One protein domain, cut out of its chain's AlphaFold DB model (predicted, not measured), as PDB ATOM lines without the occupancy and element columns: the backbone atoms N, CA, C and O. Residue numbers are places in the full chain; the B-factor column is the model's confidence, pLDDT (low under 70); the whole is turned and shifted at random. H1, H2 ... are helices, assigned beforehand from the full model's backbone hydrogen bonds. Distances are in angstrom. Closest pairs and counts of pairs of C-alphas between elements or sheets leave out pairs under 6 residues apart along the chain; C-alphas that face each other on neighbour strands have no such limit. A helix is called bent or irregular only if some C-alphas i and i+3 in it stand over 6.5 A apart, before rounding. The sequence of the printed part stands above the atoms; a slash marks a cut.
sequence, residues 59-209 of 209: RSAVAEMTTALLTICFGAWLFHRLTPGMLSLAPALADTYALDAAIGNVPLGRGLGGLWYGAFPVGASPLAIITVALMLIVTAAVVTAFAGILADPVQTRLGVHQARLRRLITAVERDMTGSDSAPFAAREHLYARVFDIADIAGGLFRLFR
ATOM      1  N   ARG A  59      14.782 -35.745  24.732       70.69
ATOM      2  CA  ARG A  59      13.966 -35.602  23.515       70.69
ATOM      3  C   ARG A  59      13.884 -34.137  23.073       70.69
ATOM      4  O   ARG A  59      13.982 -33.862  21.881       70.69
ATOM      5  N   SER A  60      13.783 -33.215  24.033       72.88
ATOM      6  CA  SER A  60      13.874 -31.772  23.768       72.88
ATOM      7  C   SER A  60      15.241 -31.392  23.195       72.88
ATOM      8  O   SER A  60      15.309 -30.756  22.150       72.88
ATOM      9  N   ALA A  61      16.330 -31.861  23.813       69.50
ATOM     10  CA  ALA A  61      17.687 -31.577  23.343       69.50
ATOM     11  C   ALA A  61      17.936 -32.096  21.913       69.50
ATOM     12  O   ALA A  61      18.553 -31.425  21.095       69.50
ATOM     13  N   VAL A  62      17.416 -33.278  21.576       73.69
ATOM     14  CA  VAL A  62      17.463 -33.837  20.217       73.69
ATOM     15  C   VAL A  62      16.740 -32.942  19.212       73.69
ATOM     16  O   VAL A  62      17.242 -32.740  18.103       73.69
ATOM     17  N   ALA A  63      15.558 -32.441  19.574       76.19
ATOM     18  CA  ALA A  63      14.789 -31.552  18.716       76.19
ATOM     19  C   ALA A  63      15.554 -30.243  18.474       76.19
ATOM     20  O   ALA A  63      15.707 -29.835  17.326       76.19
ATOM     21  N   GLU A  64      16.126 -29.656  19.528       73.31
ATOM     22  CA  GLU A  64      16.982 -28.466  19.446       73.31
ATOM     23  C   GLU A  64      18.200 -28.692  18.540       73.31
ATOM     24  O   GLU A  64      18.460 -27.891  17.644       73.31
ATOM     25  N   MET A  65      18.910 -29.814  18.698       73.69
ATOM     26  CA  MET A  65      20.061 -30.157  17.850       73.69
ATOM     27  C   MET A  65      19.660 -30.360  16.386       73.69
ATOM     28  O   MET A  65      20.381 -29.947  15.479       73.69
ATOM     29  N   THR A  66      18.504 -30.978  16.142       77.81
ATOM     30  CA  THR A  66      17.975 -31.176  14.787       77.81
ATOM     31  C   THR A  66      17.652 -29.832  14.139       77.81
ATOM     32  O   THR A  66      18.057 -29.596  13.002       77.81
ATOM     33  N   THR A  67      17.003 -28.919  14.865       80.12
ATOM     34  CA  THR A  67      16.756 -27.555  14.380       80.12
ATOM     35  C   THR A  67      18.054 -26.806  14.119       80.12
ATOM     36  O   THR A  67      18.187 -26.202  13.061       80.12
ATOM     37  N   ALA A  68      19.036 -26.880  15.021       77.56
ATOM     38  CA  ALA A  68      20.332 -26.228  14.835       77.56
ATOM     39  C   ALA A  68      21.040 -26.722  13.562       77.56
ATOM     40  O   ALA A  68      21.519 -25.918  12.765       77.56
ATOM     41  N   LEU A  69      21.045 -28.037  13.316       80.06
ATOM     42  CA  LEU A  69      21.592 -28.612  12.084       80.06
ATOM     43  C   LEU A  69      20.845 -28.122  10.839       80.06
ATOM     44  O   LEU A  69      21.486 -27.738   9.863       80.06
ATOM     45  N   LEU A  70      19.508 -28.086  10.877       81.81
ATOM     46  CA  LEU A  70      18.701 -27.553   9.776       81.81
ATOM     47  C   LEU A  70      19.018 -26.077   9.509       81.81
ATOM     48  O   LEU A  70      19.195 -25.697   8.354       81.81
ATOM     49  N   THR A  71      19.154 -25.263  10.557       79.56
ATOM     50  CA  THR A  71      19.544 -23.851  10.452       79.56
ATOM     51  C   THR A  71      20.930 -23.692   9.834       79.56
ATOM     52  O   THR A  71      21.104 -22.860   8.944       79.56
ATOM     53  N   ILE A  72      21.908 -24.504  10.245       78.56
ATOM     54  CA  ILE A  72      23.260 -24.485   9.667       78.56
ATOM     55  C   ILE A  72      23.211 -24.863   8.183       78.56
ATOM     56  O   ILE A  72      23.797 -24.165   7.357       78.56
ATOM     57  N   CYS A  73      22.496 -25.936   7.827       81.69
ATOM     58  CA  CYS A  73      22.323 -26.354   6.435       81.69
ATOM     59  C   CYS A  73      21.641 -25.266   5.597       81.69
ATOM     60  O   CYS A  73      22.080 -24.990   4.482       81.69
ATOM     61  N   PHE A  74      20.607 -24.621   6.139       81.06
ATOM     62  CA  PHE A  74      19.898 -23.537   5.468       81.06
ATOM     63  C   PHE A  74      20.796 -22.314   5.255       81.06
ATOM     64  O   PHE A  74      20.864 -21.794   4.144       81.06
ATOM     65  N   GLY A  75      21.538 -21.891   6.280       73.69
ATOM     66  CA  GLY A  75      22.487 -20.783   6.169       73.69
ATOM     67  C   GLY A  75      23.618 -21.072   5.181       73.69
ATOM     68  O   GLY A  75      23.941 -20.228   4.346       73.69
ATOM     69  N   ALA A  76      24.159 -22.294   5.201       80.25
ATOM     70  CA  ALA A  76      25.167 -22.736   4.241       80.25
ATOM     71  C   ALA A  76      24.636 -22.751   2.802       80.25
ATOM     72  O   ALA A  76      25.367 -22.389   1.884       80.25
ATOM     73  N   TRP A  77      23.376 -23.142   2.603       81.38
ATOM     74  CA  TRP A  77      22.741 -23.147   1.289       81.38
ATOM     75  C   TRP A  77      22.450 -21.733   0.776       81.38
ATOM     76  O   TRP A  77      22.780 -21.425  -0.365       81.38
ATOM     77  N   LEU A  78      21.881 -20.867   1.619       79.06
ATOM     78  CA  LEU A  78      21.431 -19.533   1.218       79.06
ATOM     79  C   LEU A  78      22.579 -18.516   1.107       79.06
ATOM     80  O   LEU A  78      22.577 -17.682   0.208       79.06
ATOM     81  N   PHE A  79      23.562 -18.580   2.009       76.25
ATOM     82  CA  PHE A  79      24.640 -17.588   2.113       76.25
ATOM     83  C   PHE A  79      26.020 -18.128   1.734       76.25
ATOM     84  O   PHE A  79      27.005 -17.394   1.837       76.25
ATOM     85  N   HIS A  80      26.123 -19.406   1.351       75.69
ATOM     86  CA  HIS A  80      27.400 -20.091   1.114       75.69
ATOM     87  C   HIS A  80      28.391 -19.956   2.287       75.69
ATOM     88  O   HIS A  80      29.609 -19.998   2.107       75.69
ATOM     89  N   ARG A  81      27.875 -19.779   3.512       71.25
ATOM     90  CA  ARG A  81      28.659 -19.651   4.744       71.25
ATOM     91  C   ARG A  81      27.989 -20.407   5.878       71.25
ATOM     92  O   ARG A  81      26.773 -20.398   6.013       71.25
ATOM     93  N   LEU A  82      28.805 -21.024   6.727       65.56
ATOM     94  CA  LEU A  82      28.330 -21.644   7.959       65.56
ATOM     95  C   LEU A  82      27.981 -20.539   8.966       65.56
ATOM     96  O   LEU A  82      28.868 -19.888   9.520       65.56
ATOM     97  N   THR A  83      26.690 -20.311   9.184       66.75
ATOM     98  CA  THR A  83      26.165 -19.483  10.279       66.75
ATOM     99  C   THR A  83      25.719 -20.406  11.411       66.75
ATOM    100  O   THR A  83      24.768 -21.159  11.203       66.75
ATOM    101  N   PRO A  84      26.396 -20.384  12.578       58.31
ATOM    102  CA  PRO A  84      26.126 -21.309  13.682       58.31
ATOM    103  C   PRO A  84      24.687 -21.266  14.214       58.31
ATOM    104  O   PRO A  84      24.222 -22.269  14.746       58.31
ATOM    105  N   GLY A  85      23.966 -20.160  14.016       67.75
ATOM    106  CA  GLY A  85      22.561 -20.057  14.380       67.75
ATOM    107  C   GLY A  85      21.864 -18.777  13.913       67.75
ATOM    108  O   GLY A  85      22.355 -18.022  13.062       67.75
ATOM    109  N   MET A  86      20.643 -18.590  14.421       71.12
ATOM    110  CA  MET A  86      19.647 -17.649  13.890       71.12
ATOM    111  C   MET A  86      20.030 -16.185  14.114       71.12
ATOM    112  O   MET A  86      19.750 -15.337  13.266       71.12
ATOM    113  N   LEU A  87      20.717 -15.882  15.218       71.00
ATOM    114  CA  LEU A  87      21.177 -14.524  15.522       71.00
ATOM    115  C   LEU A  87      22.284 -14.082  14.562       71.00
ATOM    116  O   LEU A  87      22.330 -12.926  14.149       71.00
ATOM    117  N   SER A  88      23.145 -15.015  14.156       73.81
ATOM    118  CA  SER A  88      24.205 -14.769  13.175       73.81
ATOM    119  C   SER A  88      23.675 -14.626  11.740       73.81
ATOM    120  O   SER A  88      24.336 -14.005  10.901       73.81
ATOM    121  N   LEU A  89      22.490 -15.184  11.465       76.69
ATOM    122  CA  LEU A  89      21.792 -15.147  10.175       76.69
ATOM    123  C   LEU A  89      20.990 -13.846   9.976       76.69
ATOM    124  O   LEU A  89      20.868 -13.357   8.853       76.69
ATOM    125  N   ALA A  90      20.453 -13.279  11.061       81.69
ATOM    126  CA  ALA A  90      19.520 -12.156  11.006       81.69
ATOM    127  C   ALA A  90      20.065 -10.894  10.307       81.69
ATOM    128  O   ALA A  90      19.338 -10.355   9.474       81.69
ATOM    129  N   PRO A  91      21.311 -10.430  10.553       80.94
ATOM    130  CA  PRO A  91      21.845  -9.260   9.856       80.94
ATOM    131  C   PRO A  91      21.969  -9.487   8.348       80.94
ATOM    132  O   PRO A  91      21.532  -8.650   7.571       80.94
ATOM    133  N   ALA A  92      22.473 -10.656   7.934       81.06
ATOM    134  CA  ALA A  92      22.636 -10.986   6.519       81.06
ATOM    135  C   ALA A  92      21.285 -11.026   5.788       81.06
ATOM    136  O   ALA A  92      21.145 -10.450   4.713       81.06
ATOM    137  N   LEU A  93      20.270 -11.649   6.397       81.94
ATOM    138  CA  LEU A  93      18.909 -11.644   5.861       81.94
ATOM    139  C   LEU A  93      18.314 -10.233   5.814       81.94
ATOM    140  O   LEU A  93      17.723  -9.848   4.806       81.94
ATOM    141  N   ALA A  94      18.477  -9.454   6.882       82.50
ATOM    142  CA  ALA A  94      17.955  -8.096   6.946       82.50
ATOM    143  C   ALA A  94      18.584  -7.198   5.872       82.50
ATOM    144  O   ALA A  94      17.853  -6.457   5.216       82.50
ATOM    145  N   ASP A  95      19.895  -7.302   5.646       81.81
ATOM    146  CA  ASP A  95      20.601  -6.556   4.601       81.81
ATOM    147  C   ASP A  95      20.105  -6.944   3.203       81.81
ATOM    148  O   ASP A  95      19.818  -6.067   2.390       81.81
ATOM    149  N   THR A  96      19.910  -8.245   2.930       80.88
ATOM    150  CA  THR A  96      19.347  -8.686   1.638       80.88
ATOM    151  C   THR A  96      17.935  -8.150   1.409       80.88
ATOM    152  O   THR A  96      17.626  -7.669   0.321       80.88
ATOM    153  N   TYR A  97      17.095  -8.148   2.446       81.06
ATOM    154  CA  TYR A  97      15.738  -7.621   2.353       81.06
ATOM    155  C   TYR A  97      15.717  -6.095   2.185       81.06
ATOM    156  O   TYR A  97      14.929  -5.566   1.403       81.06
ATOM    157  N   ALA A  98      16.597  -5.378   2.891       80.19
ATOM    158  CA  ALA A  98      16.743  -3.931   2.761       80.19
ATOM    159  C   ALA A  98      17.201  -3.540   1.347       80.19
ATOM    160  O   ALA A  98      16.664  -2.591   0.771       80.19
ATOM    161  N   LEU A  99      18.131  -4.302   0.765       75.94
ATOM    162  CA  LEU A  99      18.585  -4.122  -0.610       75.94
ATOM    163  C   LEU A  99      17.456  -4.363  -1.624       75.94
ATOM    164  O   LEU A  99      17.221  -3.518  -2.488       75.94
ATOM    165  N   ASP A 100      16.711  -5.464  -1.493       78.25
ATOM    166  CA  ASP A 100      15.585  -5.782  -2.383       78.25
ATOM    167  C   ASP A 100      14.469  -4.732  -2.310       78.25
ATOM    168  O   ASP A 100      13.924  -4.311  -3.339       78.25
ATOM    169  N   ALA A 101      14.147  -4.264  -1.101       77.25
ATOM    170  CA  ALA A 101      13.175  -3.199  -0.883       77.25
ATOM    171  C   ALA A 101      13.645  -1.861  -1.480       77.25
ATOM    172  O   ALA A 101      12.836  -1.120  -2.044       77.25
ATOM    173  N   ALA A 102      14.941  -1.555  -1.390       74.56
ATOM    174  CA  ALA A 102      15.519  -0.350  -1.970       74.56
ATOM    175  C   ALA A 102      15.477  -0.392  -3.506       74.56
ATOM    176  O   ALA A 102      14.974   0.544  -4.122       74.56
ATOM    177  N   ILE A 103      15.899  -1.502  -4.128       77.00
ATOM    178  CA  ILE A 103      15.858  -1.699  -5.590       77.00
ATOM    179  C   ILE A 103      14.419  -1.638  -6.124       77.00
ATOM    180  O   ILE A 103      14.175  -1.075  -7.193       77.00
ATOM    181  N   GLY A 104      13.459  -2.209  -5.392       73.75
ATOM    182  CA  GLY A 104      12.049  -2.246  -5.785       73.75
ATOM    183  C   GLY A 104      11.353  -0.882  -5.790       73.75
ATOM    184  O   GLY A 104      10.412  -0.699  -6.558       73.75
ATOM    185  N   ASN A 105      11.825   0.069  -4.980       76.38
ATOM    186  CA  ASN A 105      11.240   1.406  -4.853       76.38
ATOM    187  C   ASN A 105      11.927   2.470  -5.724       76.38
ATOM    188  O   ASN A 105      11.551   3.641  -5.668       76.38
ATOM    189  N   VAL A 106      12.922   2.094  -6.538       72.69
ATOM    190  CA  VAL A 106      13.586   3.047  -7.435       72.69
ATOM    191  C   VAL A 106      12.638   3.425  -8.580       72.69
ATOM    192  O   VAL A 106      12.272   2.557  -9.376       72.69
ATOM    193  N   PRO A 107      12.290   4.716  -8.742       72.50
ATOM    194  CA  PRO A 107      11.362   5.163  -9.785       72.50
ATOM    195  C   PRO A 107      11.897   4.930 -11.209       72.50
ATOM    196  O   PRO A 107      11.124   4.851 -12.158       72.50
ATOM    197  N   LEU A 108      13.215   4.765 -11.360       75.62
ATOM    198  CA  LEU A 108      13.909   4.435 -12.613       75.62
ATOM    199  C   LEU A 108      13.891   2.928 -12.957       75.62
ATOM    200  O   LEU A 108      14.478   2.515 -13.956       75.62
ATOM    201  N   GLY A 109      13.221   2.103 -12.147       73.12
ATOM    202  CA  GLY A 109      13.083   0.664 -12.357       73.12
ATOM    203  C   GLY A 109      14.217  -0.178 -11.758       73.12
ATOM    204  O   GLY A 109      15.308   0.306 -11.444       73.12
ATOM    205  N   ARG A 110      13.953  -1.486 -11.618       73.25
ATOM    206  CA  ARG A 110      14.829  -2.448 -10.916       73.25
ATOM    207  C   ARG A 110      16.252  -2.537 -11.486       73.25
ATOM    208  O   ARG A 110      17.187  -2.748 -10.725       73.25
ATOM    209  N   GLY A 111      16.431  -2.364 -12.800       75.94
ATOM    210  CA  GLY A 111      17.747  -2.461 -13.448       75.94
ATOM    211  C   GLY A 111      18.712  -1.341 -13.042       75.94
ATOM    212  O   GLY A 111      19.843  -1.613 -12.645       75.94
ATOM    213  N   LEU A 112      18.251  -0.085 -13.070       74.19
ATOM    214  CA  LEU A 112      19.037   1.072 -12.619       74.19
ATOM    215  C   LEU A 112      19.204   1.085 -11.095       74.19
ATOM    216  O   LEU A 112      20.277   1.430 -10.607       74.19
ATOM    217  N   GLY A 113      18.182   0.645 -10.353       71.38
ATOM    218  CA  GLY A 113      18.278   0.468  -8.904       71.38
ATOM    219  C   GLY A 113      19.342  -0.552  -8.495       71.38
ATOM    220  O   GLY A 113      20.120  -0.280  -7.586       71.38
ATOM    221  N   GLY A 114      19.442  -1.683  -9.200       72.88
ATOM    222  CA  GLY A 114      20.477  -2.691  -8.954       72.88
ATOM    223  C   GLY A 114      21.898  -2.177  -9.212       72.88
ATOM    224  O   GLY A 114      22.795  -2.442  -8.417       72.88
ATOM    225  N   LEU A 115      22.105  -1.385 -10.271       77.38
ATOM    226  CA  LEU A 115      23.403  -0.750 -10.547       77.38
ATOM    227  C   LEU A 115      23.763   0.306  -9.492       77.38
ATOM    228  O   LEU A 115      24.902   0.354  -9.030       77.38
ATOM    229  N   TRP A 116      22.793   1.128  -9.085       75.00
ATOM    230  CA  TRP A 116      22.997   2.180  -8.091       75.00
ATOM    231  C   TRP A 116      23.321   1.614  -6.707       75.00
ATOM    232  O   TRP A 116      24.329   1.985  -6.112       75.00
ATOM    233  N   TYR A 117      22.515   0.671  -6.215       74.62
ATOM    234  CA  TYR A 117      22.736   0.053  -4.907       74.62
ATOM    235  C   TYR A 117      23.859  -0.994  -4.903       74.62
ATOM    236  O   TYR A 117      24.357  -1.346  -3.837       74.62
ATOM    237  N   GLY A 118      24.321  -1.435  -6.077       71.50
ATOM    238  CA  GLY A 118      25.584  -2.160  -6.219       71.50
ATOM    239  C   GLY A 118      26.815  -1.275  -5.979       71.50
ATOM    240  O   GLY A 118      27.810  -1.752  -5.442       71.50
ATOM    241  N   ALA A 119      26.743   0.016  -6.330       73.88
ATOM    242  CA  ALA A 119      27.797   0.997  -6.054       73.88
ATOM    243  C   ALA A 119      27.664   1.648  -4.662       73.88
ATOM    244  O   ALA A 119      28.671   1.959  -4.029       73.88
ATOM    245  N   PHE A 120      26.431   1.827  -4.175       72.75
ATOM    246  CA  PHE A 120      26.105   2.430  -2.880       72.75
ATOM    247  C   PHE A 120      25.263   1.465  -2.033       72.75
ATOM    248  O   PHE A 120      24.033   1.540  -2.065       72.75
ATOM    249  N   PRO A 121      25.890   0.544  -1.283       69.31
ATOM    250  CA  PRO A 121      25.159  -0.465  -0.528       69.31
ATOM    251  C   PRO A 121      24.278   0.163   0.563       69.31
ATOM    252  O   PRO A 121      24.710   1.046   1.305       69.31
ATOM    253  N   VAL A 122      23.041  -0.325   0.677       74.56
ATOM    254  CA  VAL A 122      22.106   0.006   1.762       74.56
ATOM    255  C   VAL A 122      22.219  -1.062   2.842       74.56
ATOM    256  O   VAL A 122      22.000  -2.239   2.569       74.56
ATOM    257  N   GLY A 123      22.552  -0.644   4.061       76.25
ATOM    258  CA  GLY A 123      22.504  -1.510   5.237       76.25
ATOM    259  C   GLY A 123      21.114  -1.524   5.868       76.25
ATOM    260  O   GLY A 123      20.389  -0.524   5.834       76.25
ATOM    261  N   ALA A 124      20.747  -2.644   6.478       80.00
ATOM    262  CA  ALA A 124      19.531  -2.743   7.263       80.00
ATOM    263  C   ALA A 124      19.601  -1.860   8.515       80.00
ATOM    264  O   ALA A 124      20.636  -1.730   9.172       80.00
ATOM    265  N   SER A 125      18.463  -1.270   8.889       83.69
ATOM    266  CA  SER A 125      18.371  -0.547  10.156       83.69
ATOM    267  C   SER A 125      18.473  -1.522  11.341       83.69
ATOM    268  O   SER A 125      18.018  -2.667  11.235       83.69
ATOM    269  N   PRO A 126      18.984  -1.090  12.510       80.44
ATOM    270  CA  PRO A 126      19.052  -1.948  13.698       80.44
ATOM    271  C   PRO A 126      17.698  -2.565  14.080       80.44
ATOM    272  O   PRO A 126      17.623  -3.724  14.481       80.44
ATOM    273  N   LEU A 127      16.608  -1.816  13.892       80.69
ATOM    274  CA  LEU A 127      15.250  -2.286  14.161       80.69
ATOM    275  C   LEU A 127      14.814  -3.393  13.186       80.69
ATOM    276  O   LEU A 127      14.175  -4.362  13.601       80.69
ATOM    277  N   ALA A 128      15.193  -3.288  11.908       78.75
ATOM    278  CA  ALA A 128      14.943  -4.335  10.922       78.75
ATOM    279  C   ALA A 128      15.704  -5.624  11.267       78.75
ATOM    280  O   ALA A 128      15.108  -6.699  11.241       78.75
ATOM    281  N   ILE A 129      16.972  -5.520  11.686       82.31
ATOM    282  CA  ILE A 129      17.770  -6.672  12.139       82.31
ATOM    283  C   ILE A 129      17.094  -7.365  13.328       82.31
ATOM    284  O   ILE A 129      16.936  -8.584  13.318       82.31
ATOM    285  N   ILE A 130      16.635  -6.599  14.325       82.94
ATOM    286  CA  ILE A 130      15.921  -7.142  15.494       82.94
ATOM    287  C   ILE A 130      14.626  -7.844  15.073       82.94
ATOM    288  O   ILE A 130      14.320  -8.928  15.566       82.94
ATOM    289  N   THR A 131      13.873  -7.259  14.140       83.25
ATOM    290  CA  THR A 131      12.602  -7.829  13.668       83.25
ATOM    291  C   THR A 131      12.829  -9.138  12.915       83.25
ATOM    292  O   THR A 131      12.146 -10.128  13.176       83.25
ATOM    293  N   VAL A 132      13.826  -9.181  12.028       84.50
ATOM    294  CA  VAL A 132      14.222 -10.407  11.323       84.50
ATOM    295  C   VAL A 132      14.700 -11.466  12.317       84.50
ATOM    296  O   VAL A 132      14.266 -12.611  12.227       84.50
ATOM    297  N   ALA A 133      15.515 -11.095  13.309       83.56
ATOM    298  CA  ALA A 133      15.952 -12.014  14.358       83.56
ATOM    299  C   ALA A 133      14.766 -12.613  15.129       83.56
ATOM    300  O   ALA A 133      14.718 -13.825  15.333       83.56
ATOM    301  N   LEU A 134      13.777 -11.795  15.501       85.75
ATOM    302  CA  LEU A 134      12.574 -12.257  16.194       85.75
ATOM    303  C   LEU A 134      11.768 -13.241  15.332       85.75
ATOM    304  O   LEU A 134      11.382 -14.308  15.808       85.75
ATOM    305  N   MET A 135      11.554 -12.917  14.055       87.06
ATOM    306  CA  MET A 135      10.838 -13.787  13.114       87.06
ATOM    307  C   MET A 135      11.556 -15.123  12.912       87.06
ATOM    308  O   MET A 135      10.916 -16.176  12.871       87.06
ATOM    309  N   LEU A 136      12.887 -15.095  12.839       86.56
ATOM    310  CA  LEU A 136      13.717 -16.292  12.779       86.56
ATOM    311  C   LEU A 136      13.563 -17.131  14.050       86.56
ATOM    312  O   LEU A 136      13.316 -18.328  13.941       86.56
ATOM    313  N   ILE A 137      13.626 -16.531  15.241       85.06
ATOM    314  CA  ILE A 137      13.439 -17.250  16.513       85.06
ATOM    315  C   ILE A 137      12.063 -17.924  16.569       85.06
ATOM    316  O   ILE A 137      11.976 -19.106  16.895       85.06
ATOM    317  N   VAL A 138      10.993 -17.209  16.210       88.31
ATOM    318  CA  VAL A 138       9.631 -17.773  16.187       88.31
ATOM    319  C   VAL A 138       9.542 -18.935  15.196       88.31
ATOM    320  O   VAL A 138       9.022 -19.999  15.531       88.31
ATOM    321  N   THR A 139      10.105 -18.772  13.999       86.62
ATOM    322  CA  THR A 139      10.132 -19.826  12.976       86.62
ATOM    323  C   THR A 139      10.929 -21.040  13.454       86.62
ATOM    324  O   THR A 139      10.469 -22.172  13.321       86.62
ATOM    325  N   ALA A 140      12.092 -20.821  14.071       82.81
ATOM    326  CA  ALA A 140      12.917 -21.876  14.645       82.81
ATOM    327  C   ALA A 140      12.174 -22.629  15.750       82.81
ATOM    328  O   ALA A 140      12.232 -23.851  15.785       82.81
ATOM    329  N   ALA A 141      11.430 -21.932  16.612       85.31
ATOM    330  CA  ALA A 141      10.628 -22.563  17.656       85.31
ATOM    331  C   ALA A 141       9.552 -23.489  17.068       85.31
ATOM    332  O   ALA A 141       9.384 -24.615  17.541       85.31
ATOM    333  N   VAL A 142       8.873 -23.055  15.998       87.44
ATOM    334  CA  VAL A 142       7.926 -23.902  15.256       87.44
ATOM    335  C   VAL A 142       8.643 -25.120  14.672       87.44
ATOM    336  O   VAL A 142       8.196 -26.243  14.880       87.44
ATOM    337  N   VAL A 143       9.786 -24.932  14.005       86.12
ATOM    338  CA  VAL A 143      10.577 -26.043  13.449       86.12
ATOM    339  C   VAL A 143      11.016 -27.020  14.544       86.12
ATOM    340  O   VAL A 143      10.834 -28.221  14.371       86.12
ATOM    341  N   THR A 144      11.499 -26.540  15.693       84.75
ATOM    342  CA  THR A 144      11.886 -27.369  16.848       84.75
ATOM    343  C   THR A 144      10.727 -28.190  17.382       84.75
ATOM    344  O   THR A 144      10.908 -29.373  17.664       84.75
ATOM    345  N   ALA A 145       9.525 -27.615  17.460       85.00
ATOM    346  CA  ALA A 145       8.342 -28.357  17.889       85.00
ATOM    347  C   ALA A 145       8.050 -29.568  16.982       85.00
ATOM    348  O   ALA A 145       7.589 -30.603  17.462       85.00
ATOM    349  N   PHE A 146       8.377 -29.470  15.689       84.50
ATOM    350  CA  PHE A 146       8.193 -30.542  14.708       84.50
ATOM    351  C   PHE A 146       9.465 -31.334  14.384       84.50
ATOM    352  O   PHE A 146       9.386 -32.348  13.693       84.50
ATOM    353  N   ALA A 147      10.631 -30.944  14.900       81.12
ATOM    354  CA  ALA A 147      11.909 -31.568  14.564       81.12
ATOM    355  C   ALA A 147      11.952 -33.061  14.935       81.12
ATOM    356  O   ALA A 147      12.588 -33.857  14.242       81.12
ATOM    357  N   GLY A 148      11.193 -33.463  15.963       76.62
ATOM    358  CA  GLY A 148      10.985 -34.866  16.329       76.62
ATOM    359  C   GLY A 148      10.416 -35.730  15.195       76.62
ATOM    360  O   GLY A 148      10.792 -36.890  15.082       76.62
ATOM    361  N   ILE A 149       9.601 -35.171  14.287       83.06
ATOM    362  CA  ILE A 149       9.054 -35.906  13.127       83.06
ATOM    363  C   ILE A 149      10.175 -36.402  12.207       83.06
ATOM    364  O   ILE A 149      10.078 -37.490  11.644       83.06
ATOM    365  N   LEU A 150      11.246 -35.617  12.062       75.06
ATOM    366  CA  LEU A 150      12.398 -35.974  11.235       75.06
ATOM    367  C   LEU A 150      13.435 -36.782  12.023       75.06
ATOM    368  O   LEU A 150      14.010 -37.736  11.498       75.06
ATOM    369  N   ALA A 151      13.664 -36.409  13.284       77.81
ATOM    370  CA  ALA A 151      14.660 -37.039  14.139       77.81
ATOM    371  C   ALA A 151      14.276 -38.478  14.520       77.81
ATOM    372  O   ALA A 151      15.129 -39.366  14.470       77.81
ATOM    373  N   ASP A 152      13.005 -38.740  14.842       77.62
ATOM    374  CA  ASP A 152      12.550 -40.038  15.355       77.62
ATOM    375  C   ASP A 152      12.762 -41.189  14.323       77.62
ATOM    376  O   ASP A 152      13.343 -42.225  14.681       77.62
ATOM    377  N   PRO A 153      12.429 -41.045  13.018       78.12
ATOM    378  CA  PRO A 153      12.726 -42.056  11.992       78.12
ATOM    379  C   PRO A 153      14.224 -42.277  11.739       78.12
ATOM    380  O   PRO A 153      14.662 -43.392  11.451       78.12
ATOM    381  N   VAL A 154      15.035 -41.222  11.825       75.00
ATOM    382  CA  VAL A 154      16.490 -41.330  11.636       75.00
ATOM    383  C   VAL A 154      17.116 -42.074  12.817       75.00
ATOM    384  O   VAL A 154      17.917 -42.986  12.625       75.00
ATOM    385  N   GLN A 155      16.695 -41.761  14.043       72.12
ATOM    386  CA  GLN A 155      17.194 -42.407  15.260       72.12
ATOM    387  C   GLN A 155      16.786 -43.872  15.393       72.12
ATOM    388  O   GLN A 155      17.548 -44.669  15.947       72.12
ATOM    389  N   THR A 156      15.600 -44.234  14.900       74.88
ATOM    390  CA  THR A 156      15.152 -45.632  14.849       74.88
ATOM    391  C   THR A 156      15.960 -46.433  13.832       74.88
ATOM    392  O   THR A 156      16.441 -47.511  14.175       74.88
ATOM    393  N   ARG A 157      16.224 -45.886  12.635       71.69
ATOM    394  CA  ARG A 157      17.087 -46.532  11.623       71.69
ATOM    395  C   ARG A 157      18.534 -46.706  12.078       71.69
ATOM    396  O   ARG A 157      19.150 -47.714  11.759       71.69
ATOM    397  N   LEU A 158      19.068 -45.751  12.837       70.94
ATOM    398  CA  LEU A 158      20.421 -45.829  13.402       70.94
ATOM    399  C   LEU A 158      20.503 -46.717  14.660       70.94
ATOM    400  O   LEU A 158      21.583 -46.879  15.222       70.94
ATOM    401  N   GLY A 159      19.379 -47.252  15.155       68.31
ATOM    402  CA  GLY A 159      19.324 -48.082  16.367       68.31
ATOM    403  C   GLY A 159      19.561 -47.324  17.682       68.31
ATOM    404  O   GLY A 159      19.485 -47.912  18.764       68.31
ATOM    405  N   VAL A 160      19.796 -46.008  17.619       71.75
ATOM    406  CA  VAL A 160      20.081 -45.148  18.779       71.75
ATOM    407  C   VAL A 160      18.880 -45.090  19.718       71.75
ATOM    408  O   VAL A 160      19.049 -45.158  20.936       71.75
ATOM    409  N   HIS A 161      17.665 -45.033  19.163       74.38
ATOM    410  CA  HIS A 161      16.435 -45.019  19.954       74.38
ATOM    411  C   HIS A 161      16.319 -46.267  20.844       74.38
ATOM    412  O   HIS A 161      16.119 -46.161  22.055       74.38
ATOM    413  N   GLN A 162      16.530 -47.452  20.265       68.50
ATOM    414  CA  GLN A 162      16.416 -48.719  20.988       68.50
ATOM    415  C   GLN A 162      17.538 -48.886  22.027       68.50
ATOM    416  O   GLN A 162      17.303 -49.412  23.114       68.50
ATOM    417  N   ALA A 163      18.749 -48.404  21.727       68.06
ATOM    418  CA  ALA A 163      19.853 -48.383  22.682       68.06
ATOM    419  C   ALA A 163      19.582 -47.441  23.870       68.06
ATOM    420  O   ALA A 163      19.871 -47.804  25.012       68.06
ATOM    421  N   ARG A 164      18.991 -46.257  23.636       70.19
ATOM    422  CA  ARG A 164      18.606 -45.330  24.718       70.19
ATOM    423  C   ARG A 164      17.469 -45.881  25.567       70.19
ATOM    424  O   ARG A 164      17.558 -45.790  26.786       70.19
ATOM    425  N   LEU A 165      16.441 -46.470  24.954       73.56
ATOM    426  CA  LEU A 165      15.298 -47.008  25.693       73.56
ATOM    427  C   LEU A 165      15.719 -48.150  26.624       73.56
ATOM    428  O   LEU A 165      15.343 -48.153  27.791       73.56
ATOM    429  N   ARG A 166      16.581 -49.062  26.154       71.50
ATOM    430  CA  ARG A 166      17.152 -50.108  27.018       71.50
ATOM    431  C   ARG A 166      17.952 -49.519  28.177       71.50
ATOM    432  O   ARG A 166      17.764 -49.937  29.309       71.50
ATOM    433  N   ARG A 167      18.789 -48.505  27.921       69.81
ATOM    434  CA  ARG A 167      19.532 -47.808  28.986       69.81
ATOM    435  C   ARG A 167      18.609 -47.138  30.007       69.81
ATOM    436  O   ARG A 167      18.943 -47.159  31.184       69.81
ATOM    437  N   LEU A 168      17.485 -46.566  29.568       72.50
ATOM    438  CA  LEU A 168      16.478 -45.975  30.451       72.50
ATOM    439  C   LEU A 168      15.837 -47.036  31.348       72.50
ATOM    440  O   LEU A 168      15.808 -46.853  32.559       72.50
ATOM    441  N   ILE A 169      15.352 -48.132  30.757       75.38
ATOM    442  CA  ILE A 169      14.709 -49.230  31.492       75.38
ATOM    443  C   ILE A 169      15.672 -49.771  32.551       75.38
ATOM    444  O   ILE A 169      15.328 -49.789  33.727       75.38
ATOM    445  N   THR A 170      16.910 -50.080  32.160       74.69
ATOM    446  CA  THR A 170      17.931 -50.571  33.093       74.69
ATOM    447  C   THR A 170      18.275 -49.546  34.182       74.69
ATOM    448  O   THR A 170      18.595 -49.927  35.301       74.69
ATOM    449  N   ALA A 171      18.246 -48.243  33.894       73.38
ATOM    450  CA  ALA A 171      18.508 -47.219  34.907       73.38
ATOM    451  C   ALA A 171      17.372 -47.116  35.935       73.38
ATOM    452  O   ALA A 171      17.643 -47.088  37.131       73.38
ATOM    453  N   VAL A 172      16.118 -47.127  35.474       74.44
ATOM    454  CA  VAL A 172      14.936 -47.142  36.348       74.44
ATOM    455  C   VAL A 172      14.915 -48.403  37.214       74.44
ATOM    456  O   VAL A 172      14.678 -48.323  38.413       74.44
ATOM    457  N   GLU A 173      15.233 -49.558  36.633       75.25
ATOM    458  CA  GLU A 173      15.329 -50.835  37.345       75.25
ATOM    459  C   GLU A 173      16.397 -50.799  38.449       75.25
ATOM    460  O   GLU A 173      16.132 -51.206  39.580       75.25
ATOM    461  N   ARG A 174      17.580 -50.233  38.174       76.44
ATOM    462  CA  ARG A 174      18.631 -50.045  39.195       76.44
ATOM    463  C   ARG A 174      18.210 -49.088  40.306       76.44
ATOM    464  O   ARG A 174      18.486 -49.359  41.473       76.44
ATOM    465  N   ASP A 175      17.524 -47.998  39.962       75.81
ATOM    466  CA  ASP A 175      17.008 -47.037  40.945       75.81
ATOM    467  C   ASP A 175      15.974 -47.685  41.886       75.81
ATOM    468  O   ASP A 175      15.923 -47.348  43.071       75.81
ATOM    469  N   MET A 176      15.184 -48.640  41.381       71.38
ATOM    470  CA  MET A 176      14.174 -49.370  42.156       71.38
ATOM    471  C   MET A 176      14.764 -50.518  42.989       71.38
ATOM    472  O   MET A 176      14.391 -50.683  44.150       71.38
ATOM    473  N   THR A 177      15.715 -51.274  42.436       73.38
ATOM    474  CA  THR A 177      16.354 -52.429  43.100       73.38
ATOM    475  C   THR A 177      17.482 -52.037  44.060       73.38
ATOM    476  O   THR A 177      17.882 -52.832  44.906       73.38
ATOM    477  N   GLY A 178      17.978 -50.796  43.989       63.72
ATOM    478  CA  GLY A 178      18.991 -50.276  44.911       63.72
ATOM    479  C   GLY A 178      20.418 -50.756  44.630       63.72
ATOM    480  O   GLY A 178      21.276 -50.607  45.498       63.72
ATOM    481  N   SER A 179      20.699 -51.308  43.443       56.56
ATOM    482  CA  SER A 179      22.064 -51.684  43.051       56.56
ATOM    483  C   SER A 179      22.886 -50.433  42.698       56.56
ATOM    484  O   SER A 179      22.490 -49.690  41.803       56.56
ATOM    485  N   ASP A 180      23.998 -50.228  43.404       51.22
ATOM    486  CA  ASP A 180      25.031 -49.184  43.295       51.22
ATOM    487  C   ASP A 180      24.833 -47.964  42.366       51.22
ATOM    488  O   ASP A 180      24.658 -48.020  41.146       51.22
ATOM    489  N   SER A 181      24.992 -46.806  43.005       46.81
ATOM    490  CA  SER A 181      24.760 -45.450  42.526       46.81
ATOM    491  C   SER A 181      25.769 -44.967  41.479       46.81
ATOM    492  O   SER A 181      26.797 -44.376  41.809       46.81
ATOM    493  N   ALA A 182      25.412 -45.081  40.205       47.41
ATOM    494  CA  ALA A 182      25.830 -44.107  39.204       47.41
ATOM    495  C   ALA A 182      24.571 -43.375  38.720       47.41
ATOM    496  O   ALA A 182      23.752 -43.994  38.037       47.41
ATOM    497  N   PRO A 183      24.382 -42.085  39.069       51.34
ATOM    498  CA  PRO A 183      23.262 -41.304  38.564       51.34
ATOM    499  C   PRO A 183      23.221 -41.412  37.043       51.34
ATOM    500  O   PRO A 183      24.270 -41.320  36.394       51.34
ATOM    501  N   PHE A 184      22.028 -41.586  36.473       49.44
ATOM    502  CA  PHE A 184      21.812 -41.474  35.036       49.44
ATOM    503  C   PHE A 184      22.144 -40.038  34.610       49.44
ATOM    504  O   PHE A 184      21.299 -39.149  34.564       49.44
ATOM    505  N   ALA A 185      23.429 -39.774  34.385       47.09
ATOM    506  CA  ALA A 185      23.912 -38.480  33.969       47.09
ATOM    507  C   ALA A 185      23.524 -38.321  32.504       47.09
ATOM    508  O   ALA A 185      24.198 -38.840  31.610       47.09
ATOM    509  N   ALA A 186      22.424 -37.611  32.269       47.22
ATOM    510  CA  ALA A 186      22.035 -37.101  30.967       47.22
ATOM    511  C   ALA A 186      23.111 -36.130  30.451       47.22
ATOM    512  O   ALA A 186      22.974 -34.909  30.503       47.22
ATOM    513  N   ARG A 187      24.217 -36.689  29.943       51.19
ATOM    514  CA  ARG A 187      25.322 -35.964  29.288       51.19
ATOM    515  C   ARG A 187      24.861 -35.219  28.028       51.19
ATOM    516  O   ARG A 187      25.600 -34.410  27.485       51.19
ATOM    517  N   GLU A 188      23.633 -35.463  27.580       52.94
ATOM    518  CA  GLU A 188      23.060 -34.932  26.345       52.94
ATOM    519  C   GLU A 188      22.669 -33.442  26.441       52.94
ATOM    520  O   GLU A 188      22.751 -32.739  25.438       52.94
ATOM    521  N   HIS A 189      22.373 -32.906  27.634       51.16
ATOM    522  CA  HIS A 189      22.075 -31.471  27.817       51.16
ATOM    523  C   HIS A 189      23.280 -30.545  27.586       51.16
ATOM    524  O   HIS A 189      23.110 -29.342  27.383       51.16
ATOM    525  N   LEU A 190      24.500 -31.090  27.612       48.06
ATOM    526  CA  LEU A 190      25.716 -30.319  27.369       48.06
ATOM    527  C   LEU A 190      25.879 -29.979  25.879       48.06
ATOM    528  O   LEU A 190      26.381 -28.910  25.556       48.06
ATOM    529  N   TYR A 191      25.418 -30.854  24.978       50.16
ATOM    530  CA  TYR A 191      25.610 -30.684  23.535       50.16
ATOM    531  C   TYR A 191      24.681 -29.633  22.919       50.16
ATOM    532  O   TYR A 191      25.113 -28.920  22.019       50.16
ATOM    533  N   ALA A 192      23.454 -29.480  23.428       49.66
ATOM    534  CA  ALA A 192      22.545 -28.416  22.988       49.66
ATOM    535  C   ALA A 192      23.129 -27.019  23.279       49.66
ATOM    536  O   ALA A 192      23.153 -26.151  22.412       49.66
ATOM    537  N   ARG A 193      23.739 -26.841  24.460       57.75
ATOM    538  CA  ARG A 193      24.328 -25.558  24.881       57.75
ATOM    539  C   ARG A 193      25.570 -25.146  24.095       57.75
ATOM    540  O   ARG A 193      25.894 -23.964  24.067       57.75
ATOM    541  N   VAL A 194      26.277 -26.085  23.465       54.81
ATOM    542  CA  VAL A 194      27.466 -25.761  22.656       54.81
ATOM    543  C   VAL A 194      27.087 -24.888  21.456       54.81
ATOM    544  O   VAL A 194      27.834 -23.970  21.121       54.81
ATOM    545  N   PHE A 195      25.921 -25.126  20.849       57.41
ATOM    546  CA  PHE A 195      25.445 -24.336  19.714       57.41
ATOM    547  C   PHE A 195      25.031 -22.923  20.134       57.41
ATOM    548  O   PHE A 195      25.494 -21.965  19.518       57.41
ATOM    549  N   ASP A 196      24.282 -22.777  21.230       62.44
ATOM    550  CA  ASP A 196      23.912 -21.458  21.766       62.44
ATOM    551  C   ASP A 196      25.146 -20.623  22.139       62.44
ATOM    552  O   ASP A 196      25.224 -19.435  21.836       62.44
ATOM    553  N   ILE A 197      26.154 -21.250  22.762       59.53
ATOM    554  CA  ILE A 197      27.409 -20.582  23.134       59.53
ATOM    555  C   ILE A 197      28.182 -20.133  21.888       59.53
ATOM    556  O   ILE A 197      28.695 -19.014  21.864       59.53
ATOM    557  N   ALA A 198      28.261 -20.975  20.853       59.09
ATOM    558  CA  ALA A 198      28.907 -20.614  19.594       59.09
ATOM    559  C   ALA A 198      28.186 -19.448  18.895       59.09
ATOM    560  O   ALA A 198      28.844 -18.581  18.316       59.09
ATOM    561  N   ASP A 199      26.855 -19.396  18.985       65.25
ATOM    562  CA  ASP A 199      26.046 -18.344  18.370       65.25
ATOM    563  C   ASP A 199      26.181 -17.007  19.119       65.25
ATOM    564  O   ASP A 199      26.398 -15.964  18.497       65.25
ATOM    565  N   ILE A 200      26.179 -17.037  20.458       64.62
ATOM    566  CA  ILE A 200      26.449 -15.860  21.299       64.62
ATOM    567  C   ILE A 200      27.868 -15.339  21.052       64.62
ATOM    568  O   ILE A 200      28.052 -14.141  20.842       64.62
ATOM    569  N   ALA A 201      28.872 -16.222  21.032       60.25
ATOM    570  CA  ALA A 201      30.258 -15.842  20.771       60.25
ATOM    571  C   ALA A 201      30.432 -15.241  19.365       60.25
ATOM    572  O   ALA A 201      31.117 -14.230  19.205       60.25
ATOM    573  N   GLY A 202      29.774 -15.820  18.355       61.09
ATOM    574  CA  GLY A 202      29.779 -15.307  16.984       61.09
ATOM    575  C   GLY A 202      29.086 -13.948  16.846       61.09
ATOM    576  O   GLY A 202      29.599 -13.071  16.145       61.09
ATOM    577  N   GLY A 203      27.957 -13.755  17.534       58.38
ATOM    578  CA  GLY A 203      27.252 -12.475  17.602       58.38
ATOM    579  C   GLY A 203      28.094 -11.384  18.265       58.38
ATOM    580  O   GLY A 203      28.236 -10.297  17.708       58.38
ATOM    581  N   LEU A 204      28.728 -11.696  19.402       60.69
ATOM    582  CA  LEU A 204      29.613 -10.769  20.113       60.69
ATOM    583  C   LEU A 204      30.830 -10.382  19.262       60.69
ATOM    584  O   LEU A 204      31.140  -9.203  19.136       60.69
ATOM    585  N   PHE A 205      31.495 -11.358  18.637       58.97
ATOM    586  CA  PHE A 205      32.704 -11.122  17.839       58.97
ATOM    587  C   PHE A 205      32.464 -10.182  16.650       58.97
ATOM    588  O   PHE A 205      33.349  -9.413  16.283       58.97
ATOM    589  N   ARG A 206      31.263 -10.205  16.057       59.06
ATOM    590  CA  ARG A 206      30.882  -9.265  14.991       59.06
ATOM    591  C   ARG A 206      30.489  -7.885  15.503       59.06
ATOM    592  O   ARG A 206      30.602  -6.939  14.744       59.06
ATOM    593  N   LEU A 207      30.038  -7.761  16.749       58.75
ATOM    594  CA  LEU A 207      29.727  -6.460  17.345       58.75
ATOM    595  C   LEU A 207      31.002  -5.661  17.672       58.75
ATOM    596  O   LEU A 207      30.969  -4.436  17.718       58.75
ATOM    597  N   PHE A 208      32.118  -6.365  17.898       52.41
ATOM    598  CA  PHE A 208      33.436  -5.791  18.195       52.41
ATOM    599  C   PHE A 208      34.323  -5.542  16.958       52.41
ATOM    600  O   PHE A 208      35.453  -5.083  17.125       52.41
ATOM    601  N   ARG A 209      33.850  -5.835  15.737       43.66
ATOM    602  CA  ARG A 209      34.588  -5.619  14.481       43.66
ATOM    603  C   ARG A 209      33.810  -4.720  13.533       43.66
ATOM    604  O   ARG A 209      34.428  -3.768  13.020       43.66
TER     605      ARG A 209
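AT A GLANCE: This is residues 59 to 209 of the 209 residues of an uncharacterized protein of Yangia sp. PrR003 (UniProt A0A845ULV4). A long, loose rod of slanting helices, in which the bent helix H4 runs along much of the length, and its arm H4a and the last helix H6 each bridge H1 and H2. H3 lies at one end of the rod and H5 towards the other, from where the chain folds back into H6. The printed part has 151 residues, with six named helices, H1 to H6 in order, and no named strand: all helix. It is only just loose, close to extended, with a radius of gyration of the C-alphas of 22.1 A and spans of 79 by 34 by 22 A.

IN THESE COORDINATES: H4, residues 126 to 157, was assigned as one helix by its hydrogen bonds but is bent, C-alphas 145 and 148 being 7.2 A apart. Its arms are H4a, residues 126 to 145, 28.8 A long, and H4b, residues 148 to 157. H1, residues 59 to 79, 29.9 A, begins at C-alpha 59 (13.966, -35.602, 23.515). H2, residues 86 to 104, is only just irregular, with C-alphas 88 and 91 6.9 A apart. H3 is residues 110 to 119 and H5 residues 160 to 177. H6, residues 189 to 207, 28.2 A, ends at C-alpha 207 (29.727, -6.460, 17.345).

HOW THE PARTS SIT: H4a touches H2 residues 86 to 94 alone, C-alphas of Ala 90 and Ala 133 closest at 4.9 A, at a steep tilt of 57 degrees, opposite ways. H1 touches H4a, closest C-alphas Ala 63 and Thr 144, 5.4 A, and H6, Ala 61 and Ala 192, 5.8 A. H6 touches H2, Ser 88 and Gly 203, 5.8 A, but is apart from H4a. H3 touches H2, Ile 103 and Gly 113, 4.6 A. H5 and H4b only just touch, only at the corner, with 3 pairs of C-alphas within 8 A, Gln 155 and His 161 closest at 5.4 A. Every O i to N i+4 pair is within hydrogen-bond range in H1, H3, H4a and H5; H2 has 13 of 15, H4b 4 of 6 and H6 11 of 15.

THE WHOLE: The two C-alphas farthest apart, Leu 108 and Thr 177, are 79.6 A apart. The printed part has no cut, and H5 to H6 is a long link of 11 residues. Mean pLDDT of the printed part is 72.2; 42 residues are under 70, among them residues 178 to 209.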